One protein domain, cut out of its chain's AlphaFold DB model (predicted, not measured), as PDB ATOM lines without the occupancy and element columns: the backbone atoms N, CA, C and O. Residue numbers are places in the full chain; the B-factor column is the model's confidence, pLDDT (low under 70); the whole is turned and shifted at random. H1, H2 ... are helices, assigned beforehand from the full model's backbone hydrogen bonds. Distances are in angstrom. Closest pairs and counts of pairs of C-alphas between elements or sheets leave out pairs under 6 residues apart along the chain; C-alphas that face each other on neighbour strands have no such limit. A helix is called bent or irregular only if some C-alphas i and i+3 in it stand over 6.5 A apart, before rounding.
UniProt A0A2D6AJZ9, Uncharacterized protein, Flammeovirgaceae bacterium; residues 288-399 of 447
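What this domain is: This is residues 288 to 399 of the 447 residues of an uncharacterized protein of Flammeovirgaceae bacterium (UniProt A0A2D6AJZ9). Five long helices stand side by side in an up-and-down bundle, each running against the one before it in the chain: H1, H2 and H6 pack in a triangle, and H3 beside H2 and H4 beside H6 extend it. The tiny helix H5 sits at one end, near H3 and H4, and the loop residues 347 to 352 stick out free at the other end. The printed part has 112 residues with six named helices, H1 to H6 in chain order, and no named strand; its class is all helix. It is compact, with a radius of gyration of the C-alphas of 13.2 A, and elongated, spanning 41 by 26 by 19 A.

Where its parts are: The longest helix, H6, holds residues 378 to 399 and measures 31.9 A from C-alpha 378 at (214.429, 319.318, 179.918) to C-alpha 399 at (225.003, 318.010, 149.799). H1, residues 288 to 303, begins with C-alpha 288 at (206.692, 312.923, 181.804) and is 22.7 A long. H2, residues 310 to 325, is 24.1 A long and only just irregular: C-alphas 321 and 324 are 6.9 A apart. H3, residues 329 to 346, is 25.6 A long, and H4, residues 353 to 367, is 20.5 A. H5, residues 370 to 373, has a length of 5.0 A.

How they stand to each other: H6 and H2 are the hubs, touching three helices each. H6 touches H1, running the same way at a shallow tilt of 1 degree; their closest C-alphas, of Ala 295 and Ala 380, are 5.1 A apart. H6 touches H2, opposite ways at 18 degrees, a shallow tilt, closest at the C-alphas of Leu 314 and Phe 388, 6.6 A. H6 also touches H4, opposite ways at a shallow tilt of 20 degrees, closest at the C-alphas of Lys 358 and Ala 385, 5.4 A. H1 and H2 form a helical hairpin, closest at the C-alphas of Ala 294 and Phe 321, 4.5 A. H2 and H3 form another; H3 touches H2 with residues 331 to 339 alone, and their closest C-alphas, of Tyr 325 and Met 332, are 6.4 A apart. H3 and H4 are close but not clearly touching, with the C-alphas of Leu 338 and Trp 364 closest at 6.9 A. H5 is close to but not clearly touching H3, closest at the C-alphas of Val 331 and Ala 372, 6.0 A. Among the pairs that stay apart are H1 and H3, H2 and H4, and H3 and H6. In H1, H3 and H6 every O i to N i+4 pair is within hydrogen-bond range, against 10 of 12 in H2 and 9 of 11 in H4; H5 is too short for such a pair.

The domain as a whole: The two C-alphas farthest apart, of Glu 371 and Glu 399, are 41.7 A apart. The printed part has no cut, and no link is long. The mean pLDDT of the printed part is 71.3; 40 residues are under 70, among them 305 to 314, 341 to 358 and 391 to 399.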
ATOM      1  N   SER A 288     205.607 313.787 182.294       60.78
ATOM      2  CA  SER A 288     206.692 312.923 181.804       60.78
ATOM      3  C   SER A 288     206.290 312.014 180.636       60.78
ATOM      4  O   SER A 288     207.135 311.643 179.832       60.78
ATOM      5  N   ALA A 289     205.019 311.618 180.538       67.00
ATOM      6  CA  ALA A 289     204.521 310.781 179.448       67.00
ATOM      7  C   ALA A 289     204.386 311.586 178.148       67.00
ATOM      8  O   ALA A 289     204.726 311.072 177.083       67.00
ATOM      9  N   ASP A 290     203.961 312.845 178.254       73.12
ATOM     10  CA  ASP A 290     203.832 313.751 177.108       73.12
ATOM     11  C   ASP A 290     205.222 314.171 176.601       73.12
ATOM     12  O   ASP A 290     205.478 314.175 175.397       73.12
ATOM     13  N   ALA A 291     206.174 314.384 177.515       73.75
ATOM     14  CA  ALA A 291     207.575 314.633 177.185       73.75
ATOM     15  C   ALA A 291     208.258 313.446 176.471       73.75
ATOM     16  O   ALA A 291     208.939 313.644 175.459       73.75
ATOM     17  N   ASP A 292     208.057 312.216 176.956       71.88
ATOM     18  CA  ASP A 292     208.577 310.998 176.317       71.88
ATOM     19  C   ASP A 292     207.943 310.770 174.931       71.88
ATOM     20  O   ASP A 292     208.634 310.389 173.978       71.88
ATOM     21  N   ALA A 293     206.639 311.035 174.797       76.31
ATOM     22  CA  ALA A 293     205.928 310.956 173.526       76.31
ATOM     23  C   ALA A 293     206.450 311.996 172.522       76.31
ATOM     24  O   ALA A 293     206.717 311.646 171.371       76.31
ATOM     25  N   ALA A 294     206.690 313.233 172.965       76.06
ATOM     26  CA  ALA A 294     207.202 314.314 172.121       76.06
ATOM     27  C   ALA A 294     208.624 314.024 171.633       76.06
ATOM     28  O   ALA A 294     208.944 314.226 170.459       76.06
ATOM     29  N   ALA A 295     209.475 313.481 172.508       76.06
ATOM     30  CA  ALA A 295     210.822 313.054 172.146       76.06
ATOM     31  C   ALA A 295     210.808 311.913 171.112       76.06
ATOM     32  O   ALA A 295     211.557 311.951 170.131       76.06
ATOM     33  N   ALA A 296     209.944 310.910 171.299       75.69
ATOM     34  CA  ALA A 296     209.802 309.795 170.366       75.69
ATOM     35  C   ALA A 296     209.244 310.236 169.002       75.69
ATOM     36  O   ALA A 296     209.746 309.791 167.966       75.69
ATOM     37  N   ALA A 297     208.254 311.130 168.992       76.69
ATOM     38  CA  ALA A 297     207.657 311.674 167.777       76.69
ATOM     39  C   ALA A 297     208.664 312.529 166.985       76.69
ATOM     40  O   ALA A 297     208.837 312.325 165.781       76.69
ATOM     41  N   ALA A 298     209.427 313.393 167.665       75.94
ATOM     42  CA  ALA A 298     210.503 314.175 167.052       75.94
ATOM     43  C   ALA A 298     211.596 313.285 166.430       75.94
ATOM     44  O   ALA A 298     212.038 313.530 165.305       75.94
ATOM     45  N   ALA A 299     212.010 312.220 167.125       74.69
ATOM     46  CA  ALA A 299     213.001 311.271 166.616       74.69
ATOM     47  C   ALA A 299     212.486 310.476 165.401       74.69
ATOM     48  O   ALA A 299     213.231 310.247 164.447       74.69
ATOM     49  N   ALA A 300     211.208 310.081 165.403       77.38
ATOM     50  CA  ALA A 300     210.581 309.418 164.264       77.38
ATOM     51  C   ALA A 300     210.498 310.350 163.043       77.38
ATOM     52  O   ALA A 300     210.854 309.943 161.936       77.38
ATOM     53  N   ALA A 301     210.119 311.616 163.247       75.88
ATOM     54  CA  ALA A 301     210.096 312.626 162.191       75.88
ATOM     55  C   ALA A 301     211.496 312.897 161.614       75.88
ATOM     56  O   ALA A 301     211.651 313.002 160.394       75.88
ATOM     57  N   ALA A 302     212.528 312.930 162.462       73.94
ATOM     58  CA  ALA A 302     213.915 313.077 162.026       73.94
ATOM     59  C   ALA A 302     214.389 311.875 161.193       73.94
ATOM     60  O   ALA A 302     215.019 312.063 160.157       73.94
ATOM     61  N   ALA A 303     214.015 310.647 161.559       76.19
ATOM     62  CA  ALA A 303     214.339 309.458 160.766       76.19
ATOM     63  C   ALA A 303     213.671 309.449 159.372       76.19
ATOM     64  O   ALA A 303     214.149 308.792 158.445       76.19
ATOM     65  N   GLU A 304     212.569 310.182 159.191       73.81
ATOM     66  CA  GLU A 304     211.909 310.353 157.892       73.81
ATOM     67  C   GLU A 304     212.469 311.519 157.054       73.81
ATOM     68  O   GLU A 304     212.105 311.665 155.876       73.81
ATOM     69  N   ALA A 305     213.372 312.322 157.623       66.00
ATOM     70  CA  ALA A 305     213.918 313.531 157.010       66.00
ATOM     71  C   ALA A 305     214.701 313.277 155.716       66.00
ATOM     72  O   ALA A 305     214.683 314.125 154.823       66.00
ATOM     73  N   GLU A 306     215.310 312.095 155.548       53.38
ATOM     74  CA  GLU A 306     216.074 311.721 154.343       53.38
ATOM     75  C   GLU A 306     215.260 311.833 153.034       53.38
ATOM     76  O   GLU A 306     215.818 311.829 151.934       53.38
ATOM     77  N   ARG A 307     213.923 311.911 153.123       55.66
ATOM     78  CA  ARG A 307     213.002 311.930 151.974       55.66
ATOM     79  C   ARG A 307     212.333 313.282 151.719       55.66
ATOM     80  O   ARG A 307     211.467 313.356 150.836       55.66
ATOM     81  N   LYS A 308     212.689 314.326 152.473       62.88
ATOM     82  CA  LYS A 308     212.002 315.626 152.467       62.88
ATOM     83  C   LYS A 308     212.980 316.784 152.211       62.88
ATOM     84  O   LYS A 308     214.172 316.655 152.489       62.88
ATOM     85  N   PRO A 309     212.520 317.914 151.639       60.72
ATOM     86  CA  PRO A 309     213.311 319.140 151.602       60.72
ATOM     87  C   PRO A 309     213.740 319.537 153.015       60.72
ATOM     88  O   PRO A 309     212.973 319.396 153.958       60.72
ATOM     89  N   PHE A 310     214.962 320.043 153.163       58.78
ATOM     90  CA  PHE A 310     215.571 320.301 154.470       58.78
ATOM     91  C   PHE A 310     214.729 321.204 155.382       58.78
ATOM     92  O   PHE A 310     214.562 320.897 156.555       58.78
ATOM     93  N   GLY A 311     214.144 322.277 154.838       62.12
ATOM     94  CA  GLY A 311     213.237 323.141 155.600       62.12
ATOM     95  C   GLY A 311     211.998 322.397 156.103       62.12
ATOM     96  O   GLY A 311     211.643 322.542 157.267       62.12
ATOM     97  N   ASP A 312     211.402 321.550 155.264       66.00
ATOM     98  CA  ASP A 312     210.204 320.773 155.603       66.00
ATOM     99  C   ASP A 312     210.521 319.683 156.631       66.00
ATOM    100  O   ASP A 312     209.790 319.521 157.599       66.00
ATOM    101  N   ALA A 313     211.655 318.995 156.481       67.75
ATOM    102  CA  ALA A 313     212.115 317.991 157.435       67.75
ATOM    103  C   ALA A 313     212.275 318.566 158.850       67.75
ATOM    104  O   ALA A 313     211.920 317.924 159.830       67.75
ATOM    105  N   LEU A 314     212.779 319.794 158.957       67.31
ATOM    106  CA  LEU A 314     212.949 320.476 160.237       67.31
ATOM    107  C   LEU A 314     211.597 320.915 160.811       67.31
ATOM    108  O   LEU A 314     211.369 320.775 162.007       67.31
ATOM    109  N   MET A 315     210.679 321.403 159.971       78.50
ATOM    110  CA  MET A 315     209.332 321.781 160.416       78.50
ATOM    111  C   MET A 315     208.507 320.571 160.864       78.50
ATOM    112  O   MET A 315     207.754 320.688 161.825       78.50
ATOM    113  N   ASP A 316     208.698 319.412 160.236       77.81
ATOM    114  CA  ASP A 316     208.051 318.162 160.635       77.81
ATOM    115  C   ASP A 316     208.541 317.674 162.002       77.81
ATOM    116  O   ASP A 316     207.747 317.164 162.784       77.81
ATOM    117  N   VAL A 317     209.824 317.871 162.329       75.44
ATOM    118  CA  VAL A 317     210.357 317.540 163.662       75.44
ATOM    119  C   VAL A 317     209.754 318.446 164.741       75.44
ATOM    120  O   VAL A 317     209.425 317.956 165.818       75.44
ATOM    121  N   VAL A 318     209.559 319.743 164.464       78.69
ATOM    122  CA  VAL A 318     208.869 320.655 165.405       78.69
ATOM    123  C   VAL A 318     207.388 320.308 165.523       78.69
ATOM    124  O   VAL A 318     206.864 320.305 166.629       78.69
ATOM    125  N   GLY A 319     206.723 319.979 164.411       79.88
ATOM    126  CA  GLY A 319     205.311 319.587 164.407       79.88
ATOM    127  C   GLY A 319     205.060 318.300 165.189       79.88
ATOM    128  O   GLY A 319     204.190 318.267 166.049       79.88
ATOM    129  N   ALA A 320     205.879 317.271 164.969       82.00
ATOM    130  CA  ALA A 320     205.794 316.014 165.710       82.00
ATOM    131  C   ALA A 320     206.122 316.182 167.203       82.00
ATOM    132  O   ALA A 320     205.568 315.490 168.046       82.00
ATOM    133  N   PHE A 321     207.007 317.118 167.551       81.19
ATOM    134  CA  PHE A 321     207.260 317.465 168.949       81.19
ATOM    135  C   PHE A 321     206.086 318.205 169.605       81.19
ATOM    136  O   PHE A 321     205.926 318.106 170.816       81.19
ATOM    137  N   ALA A 322     205.292 318.946 168.828       81.75
ATOM    138  CA  ALA A 322     204.153 319.723 169.312       81.75
ATOM    139  C   ALA A 322     202.911 318.864 169.587       81.75
ATOM    140  O   ALA A 322     202.163 319.174 170.506       81.75
ATOM    141  N   GLU A 323     202.720 317.781 168.826       83.38
ATOM    142  CA  GLU A 323     201.528 316.915 168.854       83.38
ATOM    143  C   GLU A 323     201.106 316.469 170.276       83.38
ATOM    144  O   GLU A 323     199.927 316.558 170.609       83.38
ATOM    145  N   PRO A 324     202.020 316.083 171.190       81.94
ATOM    146  CA  PRO A 324     201.628 315.687 172.549       81.94
ATOM    147  C   PRO A 324     201.218 316.849 173.461       81.94
ATOM    148  O   PRO A 324     200.720 316.611 174.556       81.94
ATOM    149  N   TYR A 325     201.441 318.093 173.032       79.69
ATOM    150  CA  TYR A 325     201.082 319.306 173.764       79.69
ATOM    151  C   TYR A 325     199.849 320.010 173.179       79.69
ATOM    152  O   TYR A 325     199.533 321.100 173.640       79.69
ATOM    153  N   GLU A 326     199.142 319.419 172.205       79.06
ATOM    154  CA  GLU A 326     198.002 320.046 171.505       79.06
ATOM    155  C   GLU A 326     196.904 320.579 172.441       79.06
ATOM    156  O   GLU A 326     196.268 321.588 172.137       79.06
ATOM    157  N   ASP A 327     196.721 319.948 173.602       77.44
ATOM    158  CA  ASP A 327     195.737 320.357 174.609       77.44
ATOM    159  C   ASP A 327     196.206 321.533 175.500       77.44
ATOM    160  O   ASP A 327     195.411 322.071 176.278       77.44
ATOM    161  N   ASP A 328     197.477 321.951 175.413       77.31
ATOM    162  CA  ASP A 328     198.044 323.073 176.169       77.31
ATOM    163  C   ASP A 328     198.294 324.294 175.270       77.31
ATOM    164  O   ASP A 328     199.333 324.440 174.620       77.31
ATOM    165  N   GLU A 329     197.331 325.220 175.276       77.62
ATOM    166  CA  GLU A 329     197.362 326.442 174.461       77.62
ATOM    167  C   GLU A 329     198.616 327.307 174.699       77.62
ATOM    168  O   GLU A 329     199.070 327.999 173.785       77.62
ATOM    169  N   VAL A 330     199.196 327.288 175.907       74.06
ATOM    170  CA  VAL A 330     200.362 328.116 176.261       74.06
ATOM    171  C   VAL A 330     201.639 327.510 175.687       74.06
ATOM    172  O   VAL A 330     202.466 328.226 175.112       74.06
ATOM    173  N   VAL A 331     201.801 326.194 175.817       75.00
ATOM    174  CA  VAL A 331     202.929 325.457 175.241       75.00
ATOM    175  C   VAL A 331     202.845 325.484 173.715       75.00
ATOM    176  O   VAL A 331     203.845 325.807 173.073       75.00
ATOM    177  N   MET A 332     201.663 325.267 173.133       80.12
ATOM    178  CA  MET A 332     201.454 325.316 171.681       80.12
ATOM    179  C   MET A 332     201.754 326.690 171.088       80.12
ATOM    180  O   MET A 332     202.545 326.783 170.150       80.12
ATOM    181  N   ALA A 333     201.234 327.770 171.683       75.81
ATOM    182  CA  ALA A 333     201.546 329.125 171.230       75.81
ATOM    183  C   ALA A 333     203.057 329.414 171.278       75.81
ATOM    184  O   ALA A 333     203.611 330.060 170.387       75.81
ATOM    185  N   SER A 334     203.753 328.893 172.293       74.44
ATOM    186  CA  SER A 334     205.200 329.052 172.410       74.44
ATOM    187  C   SER A 334     205.989 328.216 171.394       74.44
ATOM    188  O   SER A 334     207.035 328.663 170.916       74.44
ATOM    189  N   ILE A 335     205.513 327.016 171.052       78.12
ATOM    190  CA  ILE A 335     206.110 326.170 170.011       78.12
ATOM    191  C   ILE A 335     205.889 326.786 168.621       78.12
ATOM    192  O   ILE A 335     206.802 326.759 167.792       78.12
ATOM    193  N   ASP A 336     204.738 327.411 168.372       76.19
ATOM    194  CA  ASP A 336     204.478 328.141 167.129       76.19
ATOM    195  C   ASP A 336     205.372 329.379 166.983       76.19
ATOM    196  O   ASP A 336     205.947 329.611 165.914       76.19
ATOM    197  N   ASP A 337     205.590 330.128 168.069       76.38
ATOM    198  CA  ASP A 337     206.555 331.234 168.095       76.38
ATOM    199  C   ASP A 337     207.984 330.744 167.807       76.38
ATOM    200  O   ASP A 337     208.718 331.362 167.025       76.38
ATOM    201  N   LEU A 338     208.380 329.606 168.387       75.31
ATOM    202  CA  LEU A 338     209.663 328.958 168.106       75.31
ATOM    203  C   LEU A 338     209.771 328.544 166.634       75.31
ATOM    204  O   LEU A 338     210.786 328.811 165.986       75.31
ATOM    205  N   ARG A 339     208.724 327.929 166.080       75.00
ATOM    206  CA  ARG A 339     208.652 327.530 164.672       75.00
ATOM    207  C   ARG A 339     208.834 328.739 163.755       75.00
ATOM    208  O   ARG A 339     209.619 328.677 162.804       75.00
ATOM    209  N   LEU A 340     208.163 329.851 164.054       72.75
ATOM    210  CA  LEU A 340     208.242 331.091 163.285       72.75
ATOM    211  C   LEU A 340     209.624 331.760 163.401       72.75
ATOM    212  O   LEU A 340     210.191 332.192 162.392       72.75
ATOM    213  N   ASP A 341     210.211 331.808 164.601       69.50
ATOM    214  CA  ASP A 341     211.579 332.297 164.817       69.50
ATOM    215  C   ASP A 341     212.602 331.455 164.044       69.50
ATOM    216  O   ASP A 341     213.480 331.996 163.363       69.50
ATOM    217  N   MET A 342     212.451 330.130 164.054       68.81
ATOM    218  CA  MET A 342     213.303 329.225 163.288       68.81
ATOM    219  C   MET A 342     213.168 329.479 161.788       68.81
ATOM    220  O   MET A 342     214.185 329.692 161.126       68.81
ATOM    221  N   GLN A 343     211.949 329.559 161.248       67.31
ATOM    222  CA  GLN A 343     211.710 329.903 159.836       67.31
ATOM    223  C   GLN A 343     212.363 331.231 159.433       67.31
ATOM    224  O   GLN A 343     212.969 331.334 158.362       67.31
ATOM    225  N   ASN A 344     212.288 332.245 160.295       65.44
ATOM    226  CA  ASN A 344     212.916 333.541 160.055       65.44
ATOM    227  C   ASN A 344     214.449 333.473 160.148       65.44
ATOM    228  O   ASN A 344     215.148 334.126 159.371       65.44
ATOM    229  N   ALA A 345     214.993 332.638 161.034       63.41
ATOM    230  CA  ALA A 345     216.427 332.398 161.152       63.41
ATOM    231  C   ALA A 345     217.025 331.719 159.914       63.41
ATOM    232  O   ALA A 345     218.107 332.112 159.466       63.41
ATOM    233  N   PHE A 346     216.305 330.755 159.328       61.75
ATOM    234  CA  PHE A 346     216.697 330.087 158.081       61.75
ATOM    235  C   PHE A 346     216.868 331.072 156.922       61.75
ATOM    236  O   PHE A 346     217.746 330.883 156.080       61.75
ATOM    237  N   LYS A 347     216.076 332.151 156.895       57.06
ATOM    238  CA  LYS A 347     216.184 333.208 155.877       57.06
ATOM    239  C   LYS A 347     217.440 334.076 156.045       57.06
ATOM    240  O   LYS A 347     217.834 334.748 155.098       57.06
ATOM    241  N   GLY A 348     218.066 334.076 157.228       46.84
ATOM    242  CA  GLY A 348     219.099 335.046 157.602       46.84
ATOM    243  C   GLY A 348     220.549 334.547 157.617       46.84
ATOM    244  O   GLY A 348     221.432 335.336 157.284       46.84
ATOM    245  N   ARG A 349     220.845 333.304 158.039       53.09
ATOM    246  CA  ARG A 349     222.236 332.792 158.176       53.09
ATOM    247  C   ARG A 349     222.313 331.265 158.058       53.09
ATOM    248  O   ARG A 349     221.816 330.558 158.929       53.09
ATOM    249  N   ARG A 350     222.985 330.772 157.011       50.91
ATOM    250  CA  ARG A 350     223.099 329.338 156.674       50.91
ATOM    251  C   ARG A 350     224.353 328.641 157.240       50.91
ATOM    252  O   ARG A 350     224.348 327.427 157.364       50.91
ATOM    253  N   ASP A 351     225.393 329.365 157.655       48.25
ATOM    254  CA  ASP A 351     226.684 328.725 157.992       48.25
ATOM    255  C   ASP A 351     226.865 328.345 159.480       48.25
ATOM    256  O   ASP A 351     227.786 327.606 159.815       48.25
ATOM    257  N   ASP A 352     225.969 328.776 160.379       54.59
ATOM    258  CA  ASP A 352     226.090 328.594 161.847       54.59
ATOM    259  C   ASP A 352     224.992 327.690 162.457       54.59
ATOM    260  O   ASP A 352     224.657 327.767 163.643       54.59
ATOM    261  N   MET A 353     224.391 326.816 161.646       60.47
ATOM    262  CA  MET A 353     223.098 326.182 161.944       60.47
ATOM    263  C   MET A 353     223.114 325.264 163.173       60.47
ATOM    264  O   MET A 353     222.298 325.430 164.077       60.47
ATOM    265  N   LYS A 354     224.073 324.338 163.278       56.09
ATOM    266  CA  LYS A 354     224.065 323.313 164.340       56.09
ATOM    267  C   LYS A 354     224.243 323.896 165.751       56.09
ATOM    268  O   LYS A 354     223.566 323.482 166.690       56.09
ATOM    269  N   GLY A 355     225.131 324.882 165.901       56.69
ATOM    270  CA  GLY A 355     225.348 325.581 167.173       56.69
ATOM    271  C   GLY A 355     224.221 326.559 167.517       56.69
ATOM    272  O   GLY A 355     223.861 326.692 168.686       56.69
ATOM    273  N   ALA A 356     223.631 327.209 166.508       63.16
ATOM    274  CA  ALA A 356     222.532 328.149 166.699       63.16
ATOM    275  C   ALA A 356     221.232 327.457 167.134       63.16
ATOM    276  O   ALA A 356     220.558 327.977 168.017       63.16
ATOM    277  N   PHE A 357     220.893 326.283 166.589       67.19
ATOM    278  CA  PHE A 357     219.633 325.604 166.931       67.19
ATOM    279  C   PHE A 357     219.619 325.039 168.349       67.19
ATOM    280  O   PHE A 357     218.670 325.282 169.089       67.19
ATOM    281  N   LYS A 358     220.703 324.388 168.792       66.88
ATOM    282  CA  LYS A 358     220.793 323.881 170.172       66.88
ATOM    283  C   LYS A 358     220.715 325.001 171.217       66.88
ATOM    284  O   LYS A 358     220.196 324.784 172.308       66.88
ATOM    285  N   ASN A 359     221.215 326.193 170.887       72.31
ATOM    286  CA  ASN A 359     221.070 327.371 171.742       72.31
ATOM    287  C   ASN A 359     219.656 327.962 171.663       72.31
ATOM    288  O   ASN A 359     219.107 328.288 172.703       72.31
ATOM    289  N   ARG A 360     219.014 327.992 170.485       73.75
ATOM    290  CA  ARG A 360     217.625 328.463 170.326       73.75
ATOM    291  C   ARG A 360     216.608 327.634 171.105       73.75
ATOM    292  O   ARG A 360     215.775 328.220 171.778       73.75
ATOM    293  N   PHE A 361     216.707 326.304 171.096       75.12
ATOM    294  CA  PHE A 361     215.827 325.455 171.918       75.12
ATOM    295  C   PHE A 361     216.031 325.696 173.419       75.12
ATOM    296  O   PHE A 361     215.071 325.710 174.185       75.12
ATOM    297  N   LYS A 362     217.274 325.945 173.850       76.06
ATOM    298  CA  LYS A 362     217.575 326.305 175.244       76.06
ATOM    299  C   LYS A 362     217.071 327.696 175.617       76.06
ATOM    300  O   LYS A 362     216.585 327.867 176.729       76.06
ATOM    301  N   ASP A 363     217.196 328.665 174.716       78.88
ATOM    302  CA  ASP A 363     216.741 330.039 174.923       78.88
ATOM    303  C   ASP A 363     215.207 330.103 174.946       78.88
ATOM    304  O   ASP A 363     214.637 330.748 175.823       78.88
ATOM    305  N   TRP A 364     214.544 329.356 174.057       85.56
ATOM    306  CA  TRP A 364     213.096 329.145 174.058       85.56
ATOM    307  C   TRP A 364     212.622 328.515 175.367       85.56
ATOM    308  O   TRP A 364     211.831 329.121 176.086       85.56
ATOM    309  N   PHE A 365     213.184 327.362 175.741       82.50
ATOM    310  CA  PHE A 365     212.830 326.693 176.991       82.50
ATOM    311  C   PHE A 365     213.111 327.578 178.212       82.50
ATOM    312  O   PHE A 365     212.332 327.616 179.158       82.50
ATOM    313  N   GLY A 366     214.205 328.345 178.195       78.31
ATOM    314  CA  GLY A 366     214.538 329.320 179.232       78.31
ATOM    315  C   GLY A 366     213.538 330.477 179.336       78.31
ATOM    316  O   GLY A 366     213.353 331.003 180.437       78.31
ATOM    317  N   GLY A 367     212.882 330.832 178.228       79.62
ATOM    318  CA  GLY A 367     211.871 331.884 178.120       79.62
ATOM    319  C   GLY A 367     210.450 331.472 178.516       79.62
ATOM    320  O   GLY A 367     209.632 332.358 178.750       79.62
ATOM    321  N   LEU A 368     210.166 330.172 178.644       80.44
ATOM    322  CA  LEU A 368     208.863 329.672 179.098       80.44
ATOM    323  C   LEU A 368     208.539 330.118 180.536       80.44
ATOM    324  O   LEU A 368     209.430 330.234 181.388       80.44
ATOM    325  N   GLU A 369     207.257 330.336 180.826       81.25
ATOM    326  CA  GLU A 369     206.775 330.564 182.194       81.25
ATOM    327  C   GLU A 369     206.900 329.282 183.041       81.25
ATOM    328  O   GLU A 369     206.930 328.177 182.502       81.25
ATOM    329  N   ASP A 370     206.995 329.408 184.371       78.62
ATOM    330  CA  ASP A 370     207.254 328.266 185.269       78.62
ATOM    331  C   ASP A 370     206.182 327.162 185.164       78.62
ATOM    332  O   ASP A 370     206.491 325.985 185.347       78.62
ATOM    333  N   GLU A 371     204.944 327.534 184.829       73.94
ATOM    334  CA  GLU A 371     203.820 326.613 184.616       73.94
ATOM    335  C   GLU A 371     203.994 325.801 183.319       73.94
ATOM    336  O   GLU A 371     203.874 324.579 183.352       73.94
ATOM    337  N   ALA A 372     204.409 326.435 182.216       73.50
ATOM    338  CA  ALA A 372     204.708 325.759 180.947       73.50
ATOM    339  C   ALA A 372     206.011 324.934 181.007       73.50
ATOM    340  O   ALA A 372     206.103 323.841 180.449       73.50
ATOM    341  N   LYS A 373     207.023 325.404 181.751       77.19
ATOM    342  CA  LYS A 373     208.269 324.651 182.001       77.19
ATOM    343  C   LYS A 373     208.048 323.357 182.775       77.19
ATOM    344  O   LYS A 373     208.859 322.447 182.657       77.19
ATOM    345  N   ALA A 374     207.007 323.289 183.602       77.38
ATOM    346  CA  ALA A 374     206.677 322.076 184.342       77.38
ATOM    347  C   ALA A 374     206.070 320.982 183.446       77.38
ATOM    348  O   ALA A 374     206.041 319.822 183.856       77.38
ATOM    349  N   LEU A 375     205.601 321.354 182.249       75.25
ATOM    350  CA  LEU A 375     204.983 320.461 181.269       75.25
ATOM    351  C   LEU A 375     205.977 319.966 180.215       75.25
ATOM    352  O   LEU A 375     205.860 318.843 179.741       75.25
ATOM    353  N   VAL A 376     206.988 320.774 179.895       75.62
ATOM    354  CA  VAL A 376     208.056 320.404 178.960       75.62
ATOM    355  C   VAL A 376     209.278 319.938 179.755       75.62
ATOM    356  O   VAL A 376     209.980 320.743 180.367       75.62
ATOM    357  N   GLU A 377     209.574 318.637 179.763       78.25
ATOM    358  CA  GLU A 377     210.759 318.156 180.483       78.25
ATOM    359  C   GLU A 377     212.068 318.569 179.771       78.25
ATOM    360  O   GLU A 377     212.161 318.508 178.540       78.25
ATOM    361  N   PRO A 378     213.137 318.940 180.509       75.38
ATOM    362  CA  PRO A 378     214.429 319.318 179.918       75.38
ATOM    363  C   PRO A 378     215.048 318.253 178.996       75.38
ATOM    364  O   PRO A 378     215.810 318.579 178.077       75.38
ATOM    365  N   ASP A 379     214.727 316.982 179.238       74.06
ATOM    366  CA  ASP A 379     215.193 315.860 178.426       74.06
ATOM    367  C   ASP A 379     214.495 315.838 177.056       74.06
ATOM    368  O   ASP A 379     215.163 315.611 176.047       74.06
ATOM    369  N   ALA A 380     213.213 316.214 176.979       72.19
ATOM    370  CA  ALA A 380     212.491 316.370 175.715       72.19
ATOM    371  C   ALA A 380     213.066 317.519 174.867       72.19
ATOM    372  O   ALA A 380     213.252 317.370 173.659       72.19
ATOM    373  N   VAL A 381     213.465 318.629 175.503       76.12
ATOM    374  CA  VAL A 381     214.168 319.750 174.839       76.12
ATOM    375  C   VAL A 381     215.525 319.311 174.282       76.12
ATOM    376  O   VAL A 381     215.958 319.760 173.219       76.12
ATOM    377  N   THR A 382     216.218 318.425 174.995       76.75
ATOM    378  CA  THR A 382     217.487 317.859 174.524       76.75
ATOM    379  C   THR A 382     217.253 316.906 173.352       76.75
ATOM    380  O   THR A 382     217.982 316.982 172.365       76.75
ATOM    381  N   ALA A 383     216.206 316.081 173.421       73.75
ATOM    382  CA  ALA A 383     215.846 315.127 172.379       73.75
ATOM    383  C   ALA A 383     215.467 315.809 171.057       73.75
ATOM    384  O   ALA A 383     216.000 315.428 170.016       73.75
ATOM    385  N   ILE A 384     214.632 316.858 171.075       72.19
ATOM    386  CA  ILE A 384     214.321 317.613 169.849       72.19
ATOM    387  C   ILE A 384     215.568 318.299 169.278       72.19
ATOM    388  O   ILE A 384     215.785 318.279 168.068       72.19
ATOM    389  N   ALA A 385     216.432 318.862 170.127       74.19
ATOM    390  CA  ALA A 385     217.660 319.504 169.668       74.19
ATOM    391  C   ALA A 385     218.639 318.510 169.016       74.19
ATOM    392  O   ALA A 385     219.336 318.874 168.065       74.19
ATOM    393  N   ASP A 386     218.701 317.275 169.517       75.19
ATOM    394  CA  ASP A 386     219.541 316.220 168.954       75.19
ATOM    395  C   ASP A 386     218.922 315.642 167.663       75.19
ATOM    396  O   ASP A 386     219.635 315.529 166.669       75.19
ATOM    397  N   ALA A 387     217.596 315.443 167.606       72.31
ATOM    398  CA  ALA A 387     216.870 315.063 166.386       72.31
ATOM    399  C   ALA A 387     217.083 316.079 165.245       72.31
ATOM    400  O   ALA A 387     217.327 315.717 164.096       72.31
ATOM    401  N   PHE A 388     217.087 317.371 165.574       72.69
ATOM    402  CA  PHE A 388     217.474 318.439 164.650       72.69
ATOM    403  C   PHE A 388     218.928 318.330 164.179       72.69
ATOM    404  O   PHE A 388     219.233 318.604 163.017       72.69
ATOM    405  N   GLY A 389     219.835 317.959 165.082       68.62
ATOM    406  CA  GLY A 389     221.242 317.732 164.766       68.62
ATOM    407  C   GLY A 389     221.431 316.632 163.725       68.62
ATOM    408  O   GLY A 389     222.230 316.821 162.805       68.62
ATOM    409  N   ASP A 390     220.662 315.551 163.838       71.50
ATOM    410  CA  ASP A 390     220.703 314.414 162.917       71.50
ATOM    411  C   ASP A 390     220.205 314.808 161.516       71.50
ATOM    412  O   ASP A 390     220.911 314.599 160.530       71.50
ATOM    413  N   VAL A 391     219.071 315.519 161.420       67.94
ATOM    414  CA  VAL A 391     218.547 316.033 160.134       67.94
ATOM    415  C   VAL A 391     219.551 316.954 159.428       67.94
ATOM    416  O   VAL A 391     219.698 316.917 158.203       67.94
ATOM    417  N   ILE A 392     220.257 317.795 160.189       68.69
ATOM    418  CA  ILE A 392     221.294 318.688 159.653       68.69
ATOM    419  C   ILE A 392     222.501 317.893 159.151       68.69
ATOM    420  O   ILE A 392     223.002 318.181 158.061       68.69
ATOM    421  N   ASP A 393     222.971 316.908 159.914       69.25
ATOM    422  CA  ASP A 393     224.125 316.095 159.532       69.25
ATOM    423  C   ASP A 393     223.837 315.271 158.267       69.25
ATOM    424  O   ASP A 393     224.662 315.261 157.346       69.25
ATOM    425  N   ASP A 394     222.654 314.662 158.168       66.69
ATOM    426  CA  ASP A 394     222.225 313.892 156.995       66.69
ATOM    427  C   ASP A 394     222.108 314.778 155.751       66.69
ATOM    428  O   ASP A 394     222.573 314.422 154.659       66.69
ATOM    429  N   HIS A 395     221.568 315.988 155.913       64.00
ATOM    430  CA  HIS A 395     221.470 316.945 154.819       64.00
ATOM    431  C   HIS A 395     222.848 317.418 154.332       64.00
ATOM    432  O   HIS A 395     223.113 317.430 153.126       64.00
ATOM    433  N   LEU A 396     223.764 317.744 155.248       61.78
ATOM    434  CA  LEU A 396     225.131 318.144 154.903       61.78
ATOM    435  C   LEU A 396     225.909 317.006 154.222       61.78
ATOM    436  O   LEU A 396     226.675 317.251 153.283       61.78
ATOM    437  N   GLN A 397     225.698 315.754 154.640       63.03
ATOM    438  CA  GLN A 397     226.263 314.590 153.956       63.03
ATOM    439  C   GLN A 397     225.707 314.442 152.535       63.03
ATOM    440  O   GLN A 397     226.482 314.237 151.592       63.03
ATOM    441  N   PHE A 398     224.396 314.605 152.352       57.38
ATOM    442  CA  PHE A 398     223.758 314.583 151.036       57.38
ATOM    443  C   PHE A 398     224.299 315.679 150.104       57.38
ATOM    444  O   PHE A 398     224.659 315.401 148.955       57.38
ATOM    445  N   GLU A 399     224.437 316.914 150.590       54.78
ATOM    446  CA  GLU A 399     225.003 318.010 149.799       54.78
ATOM    447  C   GLU A 399     226.477 317.784 149.448       54.78
ATOM    448  O   GLU A 399     226.881 318.019 148.304       54.78
TER     449      GLU A 399